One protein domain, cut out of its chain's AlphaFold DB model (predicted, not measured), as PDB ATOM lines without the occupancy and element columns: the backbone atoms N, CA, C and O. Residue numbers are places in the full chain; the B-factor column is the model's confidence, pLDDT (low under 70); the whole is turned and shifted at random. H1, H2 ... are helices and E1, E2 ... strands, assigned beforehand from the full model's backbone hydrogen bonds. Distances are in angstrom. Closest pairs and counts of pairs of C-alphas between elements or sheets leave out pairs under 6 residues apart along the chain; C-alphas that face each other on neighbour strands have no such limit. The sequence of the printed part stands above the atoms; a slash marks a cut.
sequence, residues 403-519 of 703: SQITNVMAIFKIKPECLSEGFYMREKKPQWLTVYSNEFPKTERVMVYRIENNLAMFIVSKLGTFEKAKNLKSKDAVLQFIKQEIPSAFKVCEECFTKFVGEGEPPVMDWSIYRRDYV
ATOM      1  N   SER A 403     -29.576  25.807 -27.958       69.50
ATOM      2  CA  SER A 403     -28.271  25.273 -28.309       69.50
ATOM      3  C   SER A 403     -28.570  24.431 -29.506       69.50
ATOM      4  O   SER A 403     -29.146  23.352 -29.392       69.50
ATOM      5  N   GLN A 404     -28.346  25.037 -30.662       69.38
ATOM      6  CA  GLN A 404     -28.654  24.410 -31.920       69.38
ATOM      7  C   GLN A 404     -27.354  23.818 -32.444       69.38
ATOM      8  O   GLN A 404     -26.425  24.541 -32.800       69.38
ATOM      9  N   ILE A 405     -27.297  22.499 -32.488       74.50
ATOM     10  CA  ILE A 405     -26.320  21.781 -33.291       74.50
ATOM     11  C   ILE A 405     -27.099  20.838 -34.189       74.50
ATOM     12  O   ILE A 405     -28.017  20.143 -33.737       74.50
ATOM     13  N   THR A 406     -26.759  20.874 -35.471       82.81
ATOM     14  CA  THR A 406     -27.331  19.968 -36.457       82.81
ATOM     15  C   THR A 406     -26.192  19.165 -37.053       82.81
ATOM     16  O   THR A 406     -25.285  19.750 -37.649       82.81
ATOM     17  N   ASN A 407     -26.250  17.847 -36.878       86.19
ATOM     18  CA  ASN A 407     -25.321  16.905 -37.484       86.19
ATOM     19  C   ASN A 407     -26.090  16.074 -38.507       86.19
ATOM     20  O   ASN A 407     -27.144  15.529 -38.188       86.19
ATOM     21  N   VAL A 408     -25.550  15.962 -39.711       89.06
ATOM     22  CA  VAL A 408     -25.973  14.995 -40.720       89.06
ATOM     23  C   VAL A 408     -24.897  13.925 -40.774       89.06
ATOM     24  O   VAL A 408     -23.722  14.262 -40.919       89.06
ATOM     25  N   MET A 409     -25.278  12.669 -40.573       89.75
ATOM     26  CA  MET A 409     -24.333  11.586 -40.302       89.75
ATOM     27  C   MET A 409     -24.642  10.369 -41.159       89.75
ATOM     28  O   MET A 409     -25.810  10.029 -41.299       89.75
ATOM     29  N   ALA A 410     -23.617   9.686 -41.652       90.00
ATOM     30  CA  ALA A 410     -23.748   8.387 -42.306       90.00
ATOM     31  C   ALA A 410     -22.598   7.459 -41.897       90.00
ATOM     32  O   ALA A 410     -21.509   7.933 -41.555       90.00
ATOM     33  N   ILE A 411     -22.844   6.148 -41.922       90.69
ATOM     34  CA  ILE A 411     -21.822   5.117 -41.696       90.69
ATOM     35  C   ILE A 411     -21.706   4.268 -42.954       90.69
ATOM     36  O   ILE A 411     -22.706   3.765 -43.462       90.69
ATOM     37  N   PHE A 412     -20.477   4.082 -43.421       91.31
ATOM     38  CA  PHE A 412     -20.141   3.266 -44.581       91.31
ATOM     39  C   PHE A 412     -19.159   2.166 -44.200       91.31
ATOM     40  O   PHE A 412     -18.414   2.289 -43.227       91.31
ATOM     41  N   LYS A 413     -19.141   1.100 -44.998       92.12
ATOM     42  CA  LYS A 413     -18.134   0.050 -44.902       92.12
ATOM     43  C   LYS A 413     -16.884   0.478 -45.675       92.12
ATOM     44  O   LYS A 413     -16.971   0.978 -46.791       92.12
ATOM     45  N   ILE A 414     -15.728   0.303 -45.052       92.00
ATOM     46  CA  ILE A 414     -14.412   0.495 -45.651       92.00
ATOM     47  C   ILE A 414     -14.051  -0.799 -46.386       92.00
ATOM     48  O   ILE A 414     -14.160  -1.894 -45.813       92.00
ATOM     49  N   LYS A 415     -13.598  -0.664 -47.635       90.44
ATOM     50  CA  LYS A 415     -13.045  -1.766 -48.429       90.44
ATOM     51  C   LYS A 415     -11.908  -2.462 -47.663       90.44
ATOM     52  O   LYS A 415     -11.026  -1.764 -47.155       90.44
ATOM     53  N   PRO A 416     -11.902  -3.804 -47.554       87.81
ATOM     54  CA  PRO A 416     -10.879  -4.538 -46.806       87.81
ATOM     55  C   PRO A 416      -9.439  -4.192 -47.208       87.81
ATOM     56  O   PRO A 416      -8.583  -4.033 -46.342       87.81
ATOM     57  N   GLU A 417      -9.189  -4.002 -48.503       86.88
ATOM     58  CA  GLU A 417      -7.891  -3.631 -49.072       86.88
ATOM     59  C   GLU A 417      -7.400  -2.240 -48.635       86.88
ATOM     60  O   GLU A 417      -6.198  -2.001 -48.580       86.88
ATOM     61  N   CYS A 418      -8.305  -1.340 -48.241       86.19
ATOM     62  CA  CYS A 418      -7.964   0.016 -47.814       86.19
ATOM     63  C   CYS A 418      -7.701   0.134 -46.300       86.19
ATOM     64  O   CYS A 418      -7.337   1.210 -45.819       86.19
ATOM     65  N   LEU A 419      -7.871  -0.945 -45.523       84.69
ATOM     66  CA  LEU A 419      -7.723  -0.925 -44.059       84.69
ATOM     67  C   LEU A 419      -6.292  -0.674 -43.568       84.69
ATOM     68  O   LEU A 419      -6.113  -0.348 -42.395       84.69
ATOM     69  N   SER A 420      -5.288  -0.805 -44.435       79.19
ATOM     70  CA  SER A 420      -3.884  -0.494 -44.136       79.19
ATOM     71  C   SER A 420      -3.447   0.901 -44.591       79.19
ATOM     72  O   SER A 420      -2.382   1.358 -44.183       79.19
ATOM     73  N   GLU A 421      -4.238   1.586 -45.421       80.94
ATOM     74  CA  GLU A 421      -3.800   2.809 -46.111       80.94
ATOM     75  C   GLU A 421      -4.182   4.103 -45.372       80.94
ATOM     76  O   GLU A 421      -3.549   5.139 -45.580       80.94
ATOM     77  N   GLY A 422      -5.178   4.058 -44.472       83.00
ATOM     78  CA  GLY A 422      -5.799   5.267 -43.905       83.00
ATOM     79  C   GLY A 422      -6.526   6.077 -44.971       83.00
ATOM     80  O   GLY A 422      -6.234   5.919 -46.142       83.00
ATOM     81  N   PHE A 423      -7.437   6.984 -44.607       85.00
ATOM     82  CA  PHE A 423      -8.155   7.813 -45.596       85.00
ATOM     83  C   PHE A 423      -7.212   8.548 -46.558       85.00
ATOM     84  O   PHE A 423      -7.562   8.805 -47.708       85.00
ATOM     85  N   TYR A 424      -6.013   8.885 -46.082       82.94
ATOM     86  CA  TYR A 424      -4.862   9.228 -46.905       82.94
ATOM     87  C   TYR A 424      -3.567   9.112 -46.074       82.94
ATOM     88  O   TYR A 424      -3.606   8.976 -44.850       82.94
ATOM     89  N   MET A 425      -2.408   9.225 -46.730       83.00
ATOM     90  CA  MET A 425      -1.090   9.154 -46.085       83.00
ATOM     91  C   MET A 425      -0.485  10.543 -45.840       83.00
ATOM     92  O   MET A 425      -0.410  11.368 -46.751       83.00
ATOM     93  N   ARG A 426       0.035  10.780 -44.630       79.81
ATOM     94  CA  ARG A 426       0.829  11.968 -44.273       79.81
ATOM     95  C   ARG A 426       2.124  11.523 -43.613       79.81
ATOM     96  O   ARG A 426       2.079  10.801 -42.628       79.81
ATOM     97  N   GLU A 427       3.271  11.920 -44.166       81.00
ATOM     98  CA  GLU A 427       4.594  11.563 -43.617       81.00
ATOM     99  C   GLU A 427       4.761  10.049 -43.361       81.00
ATOM    100  O   GLU A 427       5.309   9.623 -42.350       81.00
ATOM    101  N   LYS A 428       4.267   9.220 -44.295       82.00
ATOM    102  CA  LYS A 428       4.240   7.744 -44.205       82.00
ATOM    103  C   LYS A 428       3.355   7.167 -43.085       82.00
ATOM    104  O   LYS A 428       3.440   5.971 -42.825       82.00
ATOM    105  N   LYS A 429       2.489   7.970 -42.461       83.06
ATOM    106  CA  LYS A 429       1.495   7.510 -41.483       83.06
ATOM    107  C   LYS A 429       0.071   7.610 -42.039       83.06
ATOM    108  O   LYS A 429      -0.282   8.661 -42.592       83.06
ATOM    109  N   PRO A 430      -0.756   6.564 -41.870       88.25
ATOM    110  CA  PRO A 430      -2.150   6.590 -42.294       88.25
ATOM    111  C   PRO A 430      -2.944   7.576 -41.437       88.25
ATOM    112  O   PRO A 430      -2.778   7.628 -40.221       88.25
ATOM    113  N   GLN A 431      -3.805   8.367 -42.070       87.75
ATOM    114  CA  GLN A 431      -4.699   9.292 -41.381       87.75
ATOM    115  C   GLN A 431      -6.098   8.679 -41.291       87.75
ATOM    116  O   GLN A 431      -6.746   8.431 -42.305       87.75
ATOM    117  N   TRP A 432      -6.563   8.425 -40.069       89.38
ATOM    118  CA  TRP A 432      -7.830   7.752 -39.762       89.38
ATOM    119  C   TRP A 432      -8.875   8.664 -39.125       89.38
ATOM    120  O   TRP A 432     -10.007   8.237 -38.908       89.38
ATOM    121  N   LEU A 433      -8.514   9.915 -38.857       87.69
ATOM    122  CA  LEU A 433      -9.434  10.973 -38.478       87.69
ATOM    123  C   LEU A 433      -9.078  12.226 -39.256       87.69
ATOM    124  O   LEU A 433      -7.935  12.667 -39.255       87.69
ATOM    125  N   THR A 434     -10.072  12.810 -39.906       86.75
ATOM    126  CA  THR A 434      -9.931  14.077 -40.611       86.75
ATOM    127  C   THR A 434     -11.041  15.014 -40.175       86.75
ATOM    128  O   THR A 434     -12.218  14.652 -40.173       86.75
ATOM    129  N   VAL A 435     -10.665  16.222 -39.770       85.38
ATOM    130  CA  VAL A 435     -11.583  17.267 -39.328       85.38
ATOM    131  C   VAL A 435     -11.267  18.531 -40.102       85.38
ATOM    132  O   VAL A 435     -10.192  19.109 -39.961       85.38
ATOM    133  N   TYR A 436     -12.232  18.983 -40.891       86.00
ATOM    134  CA  TYR A 436     -12.142  20.236 -41.622       86.00
ATOM    135  C   TYR A 436     -13.197  21.193 -41.106       86.00
ATOM    136  O   TYR A 436     -14.392  20.894 -41.132       86.00
ATOM    137  N   SER A 437     -12.756  22.363 -40.673       80.06
ATOM    138  CA  SER A 437     -13.621  23.459 -40.264       80.06
ATOM    139  C   SER A 437     -13.322  24.713 -41.070       80.06
ATOM    140  O   SER A 437     -12.214  24.925 -41.574       80.06
ATOM    141  N   ASN A 438     -14.337  25.556 -41.201       73.94
ATOM    142  CA  ASN A 438     -14.121  26.917 -41.653       73.94
ATOM    143  C   ASN A 438     -13.603  27.783 -40.501       73.94
ATOM    144  O   ASN A 438     -13.857  27.516 -39.326       73.94
ATOM    145  N   GLU A 439     -12.906  28.857 -40.846       65.31
ATOM    146  CA  GLU A 439     -12.600  29.906 -39.879       65.31
ATOM    147  C   GLU A 439     -13.873  30.646 -39.454       65.31
ATOM    148  O   GLU A 439     -14.822  30.831 -40.229       65.31
ATOM    149  N   PHE A 440     -13.884  31.088 -38.200       54.69
ATOM    150  CA  PHE A 440     -14.956  31.905 -37.650       54.69
ATOM    151  C   PHE A 440     -15.242  33.121 -38.566       54.69
ATOM    152  O   PHE A 440     -14.295  33.754 -39.031       54.69
ATOM    153  N   PRO A 441     -16.510  33.530 -38.798       54.12
ATOM    154  CA  PRO A 441     -17.761  33.122 -38.139       54.12
ATOM    155  C   PRO A 441     -18.447  31.892 -38.725       54.12
ATOM    156  O   PRO A 441     -19.521  31.523 -38.247       54.12
ATOM    157  N   LYS A 442     -17.893  31.282 -39.774       66.69
ATOM    158  CA  LYS A 442     -18.475  30.066 -40.340       66.69
ATOM    159  C   LYS A 442     -18.315  28.930 -39.332       66.69
ATOM    160  O   LYS A 442     -17.293  28.817 -38.665       66.69
ATOM    161  N   THR A 443     -19.364  28.133 -39.169       69.31
ATOM    162  CA  THR A 443     -19.442  27.086 -38.124       69.31
ATOM    163  C   THR A 443     -19.690  25.702 -38.707       69.31
ATOM    164  O   THR A 443     -19.960  24.742 -37.983       69.31
ATOM    165  N   GLU A 444     -19.651  25.610 -40.032       82.81
ATOM    166  CA  GLU A 444     -19.688  24.375 -40.784       82.81
ATOM    167  C   GLU A 444     -18.378  23.615 -40.581       82.81
ATOM    168  O   GLU A 444     -17.279  24.173 -40.682       82.81
ATOM    169  N   ARG A 445     -18.515  22.322 -40.309       84.50
ATOM    170  CA  ARG A 445     -17.408  21.381 -40.220       84.50
ATOM    171  C   ARG A 445     -17.793  20.055 -40.853       84.50
ATOM    172  O   ARG A 445     -18.959  19.653 -40.797       84.50
ATOM    173  N   VAL A 446     -16.804  19.364 -41.395       90.00
ATOM    174  CA  VAL A 446     -16.919  17.963 -41.790       90.00
ATOM    175  C   VAL A 446     -15.901  17.141 -41.019       90.00
ATOM    176  O   VAL A 446     -14.776  17.584 -40.782       90.00
ATOM    177  N   MET A 447     -16.326  15.963 -40.581       88.69
ATOM    178  CA  MET A 447     -15.479  14.988 -39.916       88.69
ATOM    179  C   MET A 447     -15.647  13.643 -40.606       88.69
ATOM    180  O   MET A 447     -16.780  13.223 -40.857       88.69
ATOM    181  N   VAL A 448     -14.530  12.982 -40.890       90.19
ATOM    182  CA  VAL A 448     -14.501  11.611 -41.404       90.19
ATOM    183  C   VAL A 448     -13.507  10.818 -40.580       90.19
ATOM    184  O   VAL A 448     -12.355  11.236 -40.447       90.19
ATOM    185  N   TYR A 449     -13.947   9.703 -40.005       90.06
ATOM    186  CA  TYR A 449     -13.073   8.837 -39.219       90.06
ATOM    187  C   TYR A 449     -13.504   7.382 -39.207       90.06
ATOM    188  O   TYR A 449     -14.668   7.059 -39.436       90.06
ATOM    189  N   ARG A 450     -12.544   6.510 -38.902       91.94
ATOM    190  CA  ARG A 450     -12.783   5.090 -38.661       91.94
ATOM    191  C   ARG A 450     -13.382   4.871 -37.270       91.94
ATOM    192  O   ARG A 450     -13.008   5.547 -36.314       91.94
ATOM    193  N   ILE A 451     -14.319   3.936 -37.191       92.06
ATOM    194  CA  ILE A 451     -14.948   3.456 -35.956       92.06
ATOM    195  C   ILE A 451     -14.766   1.931 -35.877       92.06
ATOM    196  O   ILE A 451     -13.773   1.418 -36.392       92.06
ATOM    197  N   GLU A 452     -15.677   1.202 -35.233       92.50
ATOM    198  CA  GLU A 452     -15.551  -0.237 -35.039       92.50
ATOM    199  C   GLU A 452     -15.372  -1.036 -36.346       92.50
ATOM    200  O   GLU A 452     -15.948  -0.730 -37.395       92.50
ATOM    201  N   ASN A 453     -14.582  -2.107 -36.266       91.62
ATOM    202  CA  ASN A 453     -14.285  -3.042 -37.342       91.62
ATOM    203  C   ASN A 453     -13.725  -2.329 -38.586       91.62
ATOM    204  O   ASN A 453     -12.643  -1.729 -38.558       91.62
ATOM    205  N   ASN A 454     -14.455  -2.417 -39.696       91.69
ATOM    206  CA  ASN A 454     -14.155  -1.752 -40.951       91.69
ATOM    207  C   ASN A 454     -15.216  -0.702 -41.299       91.69
ATOM    208  O   ASN A 454     -15.553  -0.543 -42.466       91.69
ATOM    209  N   LEU A 455     -15.770  -0.004 -40.308       92.12
ATOM    210  CA  LEU A 455     -16.743   1.057 -40.539       92.12
ATOM    211  C   LEU A 455     -16.085   2.444 -40.501       92.12
ATOM    212  O   LEU A 455     -15.171   2.712 -39.717       92.12
ATOM    213  N   ALA A 456     -16.573   3.342 -41.352       91.44
ATOM    214  CA  ALA A 456     -16.210   4.752 -41.394       91.44
ATOM    215  C   ALA A 456     -17.446   5.619 -41.174       91.44
ATOM    216  O   ALA A 456     -18.505   5.378 -41.754       91.44
ATOM    217  N   MET A 457     -17.285   6.667 -40.377       90.81
ATOM    218  CA  MET A 457     -18.334   7.616 -40.058       90.81
ATOM    219  C   MET A 457     -18.074   8.957 -40.723       90.81
ATOM    220  O   MET A 457     -16.982   9.514 -40.619       90.81
ATOM    221  N   PHE A 458     -19.106   9.487 -41.368       91.44
ATOM    222  CA  PHE A 458     -19.096  10.778 -42.038       91.44
ATOM    223  C   PHE A 458     -20.066  11.703 -41.329       91.44
ATOM    224  O   PHE A 458     -21.223  11.342 -41.118       91.44
ATOM    225  N   ILE A 459     -19.612  12.900 -40.967       89.88
ATOM    226  CA  ILE A 459     -20.430  13.881 -40.259       89.88
ATOM    227  C   ILE A 459     -20.262  15.241 -40.899       89.88
ATOM    228  O   ILE A 459     -19.169  15.799 -40.899       89.88
ATOM    229  N   VAL A 460     -21.373  15.825 -41.323       90.12
ATOM    230  CA  VAL A 460     -21.472  17.255 -41.600       90.12
ATOM    231  C   VAL A 460     -22.169  17.905 -40.419       90.12
ATOM    232  O   VAL A 460     -23.310  17.583 -40.098       90.12
ATOM    233  N   SER A 461     -21.489  18.825 -39.751       83.69
ATOM    234  CA  SER A 461     -22.002  19.504 -38.566       83.69
ATOM    235  C   SER A 461     -22.033  21.003 -38.803       83.69
ATOM    236  O   SER A 461     -21.106  21.577 -39.369       83.69
ATOM    237  N   LYS A 462     -23.077  21.657 -38.300       80.19
ATOM    238  CA  LYS A 462     -23.194  23.117 -38.293       80.19
ATOM    239  C   LYS A 462     -23.702  23.598 -36.943       80.19
ATOM    240  O   LYS A 462     -24.653  23.030 -36.391       80.19
ATOM    241  N   LEU A 463     -23.105  24.675 -36.431       68.31
ATOM    242  CA  LEU A 463     -23.595  25.326 -35.221       68.31
ATOM    243  C   LEU A 463     -24.824  26.198 -35.532       68.31
ATOM    244  O   LEU A 463     -24.792  27.407 -35.773       68.31
ATOM    245  N   GLY A 464     -25.950  25.510 -35.509       64.06
ATOM    246  CA  GLY A 464     -27.294  26.002 -35.301       64.06
ATOM    247  C   GLY A 464     -28.262  25.768 -36.433       64.06
ATOM    248  O   GLY A 464     -28.227  24.664 -36.971       64.06
ATOM    249  N   THR A 465     -29.203  26.682 -36.719       64.56
ATOM    250  CA  THR A 465     -30.229  26.397 -37.738       64.56
ATOM    251  C   THR A 465     -29.569  26.029 -39.068       64.56
ATOM    252  O   THR A 465     -28.913  26.849 -39.709       64.56
ATOM    253  N   PHE A 466     -29.743  24.768 -39.457       73.75
ATOM    254  CA  PHE A 466     -29.171  24.177 -40.655       73.75
ATOM    255  C   PHE A 466     -30.312  23.631 -41.517       73.75
ATOM    256  O   PHE A 466     -30.565  22.433 -41.554       73.75
ATOM    257  N   GLU A 467     -31.057  24.518 -42.179       76.56
ATOM    258  CA  GLU A 467     -32.242  24.127 -42.966       76.56
ATOM    259  C   GLU A 467     -31.881  23.201 -44.129       76.56
ATOM    260  O   GLU A 467     -32.563  22.202 -44.360       76.56
ATOM    261  N   LYS A 468     -30.738  23.478 -44.776       78.25
ATOM    262  CA  LYS A 468     -30.167  22.646 -45.841       78.25
ATOM    263  C   LYS A 468     -29.902  21.197 -45.398       78.25
ATOM    264  O   LYS A 468     -29.863  20.334 -46.265       78.25
ATOM    265  N   ALA A 469     -29.792  20.900 -44.092       81.19
ATOM    266  CA  ALA A 469     -29.588  19.536 -43.588       81.19
ATOM    267  C   ALA A 469     -30.649  18.553 -44.098       81.19
ATOM    268  O   ALA A 469     -30.326  17.411 -44.395       81.19
ATOM    269  N   LYS A 470     -31.903  19.005 -44.261       84.62
ATOM    270  CA  LYS A 470     -33.009  18.175 -44.772       84.62
ATOM    271  C   LYS A 470     -32.785  17.669 -46.199       84.62
ATOM    272  O   LYS A 470     -33.399  16.676 -46.580       84.62
ATOM    273  N   ASN A 471     -31.923  18.342 -46.958       87.06
ATOM    274  CA  ASN A 471     -31.610  18.010 -48.345       87.06
ATOM    275  C   ASN A 471     -30.358  17.127 -48.457       87.06
ATOM    276  O   ASN A 471     -30.063  16.618 -49.533       87.06
ATOM    277  N   LEU A 472     -29.625  16.921 -47.358       89.38
ATOM    278  CA  LEU A 472     -28.422  16.093 -47.315       89.38
ATOM    279  C   LEU A 472     -28.801  14.635 -47.046       89.38
ATOM    280  O   LEU A 472     -28.578  14.122 -45.957       89.38
ATOM    281  N   LYS A 473     -29.434  14.002 -48.037       87.69
ATOM    282  CA  LYS A 473     -29.926  12.614 -47.961       87.69
ATOM    283  C   LYS A 473     -29.167  11.636 -48.860       87.69
ATOM    284  O   LYS A 473     -29.563  10.490 -48.994       87.69
ATOM    285  N   SER A 474     -28.114  12.093 -49.530       89.38
ATOM    286  CA  SER A 474     -27.300  11.259 -50.409       89.38
ATOM    287  C   SER A 474     -25.845  11.708 -50.376       89.38
ATOM    288  O   SER A 474     -25.540  12.858 -50.043       89.38
ATOM    289  N   LYS A 475     -24.948  10.796 -50.769       89.50
ATOM    290  CA  LYS A 475     -23.516  11.072 -50.940       89.50
ATOM    291  C   LYS A 475     -23.290  12.308 -51.815       89.50
ATOM    292  O   LYS A 475     -22.540  13.201 -51.432       89.50
ATOM    293  N   ASP A 476     -23.979  12.385 -52.951       90.69
ATOM    294  CA  ASP A 476     -23.788  13.460 -53.929       90.69
ATOM    295  C   ASP A 476     -24.264  14.812 -53.389       90.69
ATOM    296  O   ASP A 476     -23.567  15.817 -53.531       90.69
ATOM    297  N   ALA A 477     -25.400  14.838 -52.680       91.56
ATOM    298  CA  ALA A 477     -25.890  16.049 -52.023       91.56
ATOM    299  C   ALA A 477     -24.910  16.545 -50.945       91.56
ATOM    300  O   ALA A 477     -24.672  17.749 -50.816       91.56
ATOM    301  N   VAL A 478     -24.307  15.622 -50.189       91.56
ATOM    302  CA  VAL A 478     -23.298  15.939 -49.170       91.56
ATOM    303  C   VAL A 478     -22.007  16.458 -49.797       91.56
ATOM    304  O   VAL A 478     -21.496  17.486 -49.357       91.56
ATOM    305  N   LEU A 479     -21.501  15.819 -50.852       92.56
ATOM    306  CA  LEU A 479     -20.315  16.288 -51.570       92.56
ATOM    307  C   LEU A 479     -20.535  17.664 -52.206       92.56
ATOM    308  O   LEU A 479     -19.666  18.530 -52.101       92.56
ATOM    309  N   GLN A 480     -21.709  17.909 -52.794       93.19
ATOM    310  CA  GLN A 480     -22.066  19.220 -53.336       93.19
ATOM    311  C   GLN A 480     -22.107  20.293 -52.241       93.19
ATOM    312  O   GLN A 480     -21.593  21.396 -52.441       93.19
ATOM    313  N   PHE A 481     -22.661  19.969 -51.069       92.38
ATOM    314  CA  PHE A 481     -22.644  20.865 -49.915       92.38
ATOM    315  C   PHE A 481     -21.215  21.174 -49.459       92.38
ATOM    316  O   PHE A 481     -20.870  22.342 -49.287       92.38
ATOM    317  N   ILE A 482     -20.366  20.154 -49.306       92.81
ATOM    318  CA  ILE A 482     -18.965  20.331 -48.903       92.81
ATOM    319  C   ILE A 482     -18.231  21.206 -49.926       92.81
ATOM    320  O   ILE A 482     -17.544  22.144 -49.532       92.81
ATOM    321  N   LYS A 483     -18.434  20.979 -51.230       94.06
ATOM    322  CA  LYS A 483     -17.834  21.786 -52.305       94.06
ATOM    323  C   LYS A 483     -18.169  23.272 -52.193       94.06
ATOM    324  O   LYS A 483     -17.322  24.109 -52.488       94.06
ATOM    325  N   GLN A 484     -19.399  23.592 -51.798       90.94
ATOM    326  CA  GLN A 484     -19.887  24.967 -51.693       90.94
ATOM    327  C   GLN A 484     -19.482  25.632 -50.371       90.94
ATOM    328  O   GLN A 484     -19.069  26.789 -50.361       90.94
ATOM    329  N   GLU A 485     -19.613  24.914 -49.256       89.56
ATOM    330  CA  GLU A 485     -19.561  25.508 -47.917       89.56
ATOM    331  C   GLU A 485     -18.222  25.270 -47.212       89.56
ATOM    332  O   GLU A 485     -17.794  26.117 -46.432       89.56
ATOM    333  N   ILE A 486     -17.531  24.160 -47.507       90.56
ATOM    334  CA  ILE A 486     -16.212  23.808 -46.953       90.56
ATOM    335  C   ILE A 486     -15.273  23.353 -48.095       90.56
ATOM    336  O   ILE A 486     -14.823  22.201 -48.111       90.56
ATOM    337  N   PRO A 487     -14.935  24.227 -49.069       91.38
ATOM    338  CA  PRO A 487     -14.215  23.813 -50.281       91.38
ATOM    339  C   PRO A 487     -12.868  23.138 -49.992       91.38
ATOM    340  O   PRO A 487     -12.441  22.249 -50.724       91.38
ATOM    341  N   SER A 488     -12.222  23.519 -48.884       89.69
ATOM    342  CA  SER A 488     -10.949  22.941 -48.440       89.69
ATOM    343  C   SER A 488     -11.012  21.443 -48.113       89.69
ATOM    344  O   SER A 488      -9.980  20.777 -48.165       89.69
ATOM    345  N   ALA A 489     -12.199  20.914 -47.806       91.44
ATOM    346  CA  ALA A 489     -12.413  19.509 -47.473       91.44
ATOM    347  C   ALA A 489     -12.872  18.663 -48.669       91.44
ATOM    348  O   ALA A 489     -12.832  17.436 -48.592       91.44
ATOM    349  N   PHE A 490     -13.318  19.300 -49.762       93.19
ATOM    350  CA  PHE A 490     -14.004  18.629 -50.870       93.19
ATOM    351  C   PHE A 490     -13.177  17.494 -51.468       93.19
ATOM    352  O   PHE A 490     -13.644  16.361 -51.491       93.19
ATOM    353  N   LYS A 491     -11.935  17.786 -51.873       90.38
ATOM    354  CA  LYS A 491     -11.052  16.805 -52.513       90.38
ATOM    355  C   LYS A 491     -10.820  15.579 -51.625       90.38
ATOM    356  O   LYS A 491     -10.930  14.457 -52.093       90.38
ATOM    357  N   VAL A 492     -10.551  15.789 -50.334       87.81
ATOM    358  CA  VAL A 492     -10.325  14.681 -49.394       87.81
ATOM    359  C   VAL A 492     -11.600  13.869 -49.185       87.81
ATOM    360  O   VAL A 492     -11.543  12.651 -49.224       87.81
ATOM    361  N   CYS A 493     -12.760  14.511 -49.038       90.31
ATOM    362  CA  CYS A 493     -14.025  13.789 -48.877       90.31
ATOM    363  C   CYS A 493     -14.417  13.000 -50.141       90.31
ATOM    364  O   CYS A 493     -14.894  11.874 -50.032       90.31
ATOM    365  N   GLU A 494     -14.212  13.571 -51.328       91.19
ATOM    366  CA  GLU A 494     -14.445  12.907 -52.617       91.19
ATOM    367  C   GLU A 494     -13.522  11.692 -52.792       91.19
ATOM    368  O   GLU A 494     -13.985  10.602 -53.139       91.19
ATOM    369  N   GLU A 495     -12.234  11.843 -52.473       87.75
ATOM    370  CA  GLU A 495     -11.274  10.737 -52.469       87.75
ATOM    371  C   GLU A 495     -11.640   9.662 -51.436       87.75
ATOM    372  O   GLU A 495     -11.572   8.475 -51.755       87.75
ATOM    373  N   CYS A 496     -12.106  10.043 -50.238       87.25
ATOM    374  CA  CYS A 496     -12.605   9.096 -49.240       87.25
ATOM    375  C   CYS A 496     -13.730   8.223 -49.814       87.25
ATOM    376  O   CYS A 496     -13.688   7.001 -49.702       87.25
ATOM    377  N   PHE A 497     -14.729   8.831 -50.460       88.12
ATOM    378  CA  PHE A 497     -15.858   8.082 -51.012       88.12
ATOM    379  C   PHE A 497     -15.507   7.223 -52.226       88.12
ATOM    380  O   PHE A 497     -16.109   6.172 -52.402       88.12
ATOM    381  N   THR A 498     -14.584   7.665 -53.077       85.88
ATOM    382  CA  THR A 498     -14.217   6.933 -54.303       85.88
ATOM    383  C   THR A 498     -13.240   5.794 -54.018       85.88
ATOM    384  O   THR A 498     -13.399   4.683 -54.528       85.88
ATOM    385  N   LYS A 499     -12.240   6.037 -53.164       86.31
ATOM    386  CA  LYS A 499     -11.203   5.050 -52.848       86.31
ATOM    387  C   LYS A 499     -11.660   4.063 -51.776       86.31
ATOM    388  O   LYS A 499     -11.575   2.863 -52.015       86.31
ATOM    389  N   PHE A 500     -12.203   4.539 -50.650       85.56
ATOM    390  CA  PHE A 500     -12.411   3.717 -49.442       85.56
ATOM    391  C   PHE A 500     -13.778   3.057 -49.356       85.56
ATOM    392  O   PHE A 500     -13.896   1.996 -48.748       85.56
ATOM    393  N   VAL A 501     -14.801   3.680 -49.935       83.88
ATOM    394  CA  VAL A 501     -16.168   3.147 -49.975       83.88
ATOM    395  C   VAL A 501     -16.403   2.526 -51.356       83.88
ATOM    396  O   VAL A 501     -15.898   3.031 -52.360       83.88
ATOM    397  N   GLY A 502     -17.090   1.382 -51.430       71.12
ATOM    398  CA  GLY A 502     -17.444   0.750 -52.707       71.12
ATOM    399  C   GLY A 502     -18.303   1.669 -53.579       71.12
ATOM    400  O   GLY A 502     -19.211   2.337 -53.079       71.12
ATOM    401  N   GLU A 503     -18.040   1.723 -54.888       69.69
ATOM    402  CA  GLU A 503     -18.925   2.451 -55.801       69.69
ATOM    403  C   GLU A 503     -20.323   1.821 -55.778       69.69
ATOM    404  O   GLU A 503     -20.490   0.639 -56.064       69.69
ATOM    405  N   GLY A 504     -21.332   2.612 -55.405       69.25
ATOM    406  CA  GLY A 504     -22.724   2.161 -55.338       69.25
ATOM    407  C   GLY A 504     -23.105   1.392 -54.068       69.25
ATOM    408  O   GLY A 504     -24.279   1.050 -53.926       69.25
ATOM    409  N   GLU A 505     -22.182   1.157 -53.127       76.31
ATOM    410  CA  GLU A 505     -22.540   0.530 -51.851       76.31
ATOM    411  C   GLU A 505     -23.411   1.476 -51.005       76.31
ATOM    412  O   GLU A 505     -23.022   2.626 -50.756       76.31
ATOM    413  N   PRO A 506     -24.594   1.024 -50.546       82.44
ATOM    414  CA  PRO A 506     -25.416   1.824 -49.658       82.44
ATOM    415  C   PRO A 506     -24.737   1.961 -48.288       82.44
ATOM    416  O   PRO A 506     -24.009   1.064 -47.850       82.44
ATOM    417  N   PRO A 507     -24.979   3.070 -47.573       86.88
ATOM    418  CA  PRO A 507     -24.498   3.208 -46.210       86.88
ATOM    419  C   PRO A 507     -25.120   2.141 -45.296       86.88
ATOM    420  O   PRO A 507     -26.304   1.827 -45.402       86.88
ATOM    421  N   VAL A 508     -24.332   1.647 -44.337       87.12
ATOM    422  CA  VAL A 508     -24.818   0.811 -43.222       87.12
ATOM    423  C   VAL A 508     -25.829   1.593 -42.381       87.12
ATOM    424  O   VAL A 508     -26.806   1.042 -41.884       87.12
ATOM    425  N   MET A 509     -25.604   2.900 -42.255       86.50
ATOM    426  CA  MET A 509     -26.532   3.844 -41.653       86.50
ATOM    427  C   MET A 509     -26.664   5.052 -42.567       86.50
ATOM    428  O   MET A 509     -25.705   5.812 -42.731       86.50
ATOM    429  N   ASP A 510     -27.850   5.218 -43.143       86.75
ATOM    430  CA  ASP A 510     -28.140   6.306 -44.071       86.75
ATOM    431  C   ASP A 510     -28.091   7.686 -43.395       86.75
ATOM    432  O   ASP A 510     -28.086   7.792 -42.165       86.75
ATOM    433  N   TRP A 511     -28.036   8.740 -44.213       86.69
ATOM    434  CA  TRP A 511     -27.847  10.137 -43.819       86.69
ATOM    435  C   TRP A 511     -28.896  10.620 -42.806       86.69
ATOM    436  O   TRP A 511     -29.942  11.182 -43.141       86.69
ATOM    437  N   SER A 512     -28.590  10.415 -41.527       85.62
ATOM    438  CA  SER A 512     -29.462  10.697 -40.399       85.62
ATOM    439  C   SER A 512     -29.207  12.097 -39.864       85.62
ATOM    440  O   SER A 512     -28.063  12.504 -39.634       85.62
ATOM    441  N   ILE A 513     -30.288  12.843 -39.643       85.19
ATOM    442  CA  ILE A 513     -30.225  14.202 -39.111       85.19
ATOM    443  C   ILE A 513     -30.434  14.142 -37.607       85.19
ATOM    444  O   ILE A 513     -31.544  13.952 -37.111       85.19
ATOM    445  N   TYR A 514     -29.365  14.406 -36.877       81.38
ATOM    446  CA  TYR A 514     -29.449  14.776 -35.482       81.38
ATOM    447  C   TYR A 514     -29.646  16.284 -35.389       81.38
ATOM    448  O   TYR A 514     -28.836  17.065 -35.893       81.38
ATOM    449  N   ARG A 515     -30.685  16.702 -34.673       78.81
ATOM    450  CA  ARG A 515     -30.865  18.093 -34.282       78.81
ATOM    451  C   ARG A 515     -31.276  18.164 -32.829       78.81
ATOM    452  O   ARG A 515     -32.198  17.481 -32.393       78.81
ATOM    453  N   ARG A 516     -30.615  19.056 -32.105       74.88
ATOM    454  CA  ARG A 516     -30.996  19.435 -30.752       74.88
ATOM    455  C   ARG A 516     -31.241  20.931 -30.742       74.88
ATOM    456  O   ARG A 516     -30.415  21.667 -31.260       74.88
ATOM    457  N   ASP A 517     -32.390  21.362 -30.227       73.38
ATOM    458  CA  ASP A 517     -32.757  22.785 -30.213       73.38
ATOM    459  C   ASP A 517     -32.347  23.495 -28.921       73.38
ATOM    460  O   ASP A 517     -32.201  24.722 -28.901       73.38
ATOM    461  N   TYR A 518     -32.178  22.738 -27.837       77.69
ATOM    462  CA  TYR A 518     -31.829  23.271 -26.532       77.69
ATOM    463  C   TYR A 518     -31.023  22.288 -25.687       77.69
ATOM    464  O   TYR A 518     -31.186  21.067 -25.770       77.69
ATOM    465  N   VAL A 519     -30.208  22.859 -24.810       81.19
ATOM    466  CA  VAL A 519     -29.669  22.192 -23.627       81.19
ATOM    467  C   VAL A 519     -30.554  22.527 -22.430       81.19
ATOM    468  O   VAL A 519     -31.098  23.632 -22.318       81.19
TER     469      VAL A 519
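Overview. This is residues 403 to 519 of the 703 residues of an uncharacterized protein of Naegleria gruberi (UniProt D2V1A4). One twisted sheet of five strands makes a wall, with a helical hairpin, H3 and H4, and the short H2 covering one face and no named helix on the other. Past one end of this sheet lie the small strand hairpin E2 and E3 and the short H1. The 117 printed residues hold, in order, E1 H1 E2 E3 E4 E5 E6 H2 H3 H4 E7. The sheet's order is E4 E5 E6 E1 E7, all antiparallel, and the class is mixed, helices and strands. The whole is compact, with a radius of gyration of the C-alphas of 14.1 A and spans of 41 by 30 by 26 A.

Arrangement. Start at E1, residues 403 to 413, an inner strand; beside it find edge strand E7, residues 509 to 519, with N 407 and O 514 at 2.9 A. On the other side of E1 is E6, residues 455 to 462, with N 408 and O 460 at 2.8 A. E4, residues 433 to 437, E5, residues 444 to 450, and E6 form a meander, each strand the antiparallel neighbour of the one before; look at N 434 and O 448, 2.8 A, and N 447 and O 459, 2.9 A. E2, residues 424 to 426, and E3, residues 429 to 431, are a hairpin, with N 429 and O 426 at 2.9 A; E3 runs on into E4 at 56 degrees. H1, residues 416 to 420, is not on the five-stranded sheet. H2, residues 467 to 471, is over E1 at a height over the sheet of 8.9 A. On the same face, H3, residues 475 to 485, and H4, residues 487 to 500, give two layers, helices on one face of a sheet, at heights of 9.9 A and 9.5 A. H3 and H4 touch, opposite ways at a shallow tilt of 21 degrees, H4 with residues 489 to 494 alone; their closest C-alphas are Lys 483 and Phe 490, 5.2 A. Every O i to N i+4 pair is within hydrogen-bond range in H3, against 8 of 10 in H4 and 0 of 1 in H1 and in H2, where O i to N i+3 gives 1 of 2 and 2 of 2.

Along the chain. Find C-alpha 403 at (-28.271, 25.273, -28.309); E1 runs 31.8 A from there to C-alpha 413. E6 is 23.1 A long, and H4 20.2 A from C-alpha 487 at (-14.215, 23.813, -50.281). E7 covers 25.9 A to C-alpha 519 at (-29.669, 22.192, -23.627).

Size, cuts and confidence. The C-alphas farthest apart are those of Lys 428 and Tyr 518, 43.1 A. The printed part has no cut, and no link is long. Confidence is under 70 at residues 403 to 404, 439 to 443, 463 to 465 and 503 to 504.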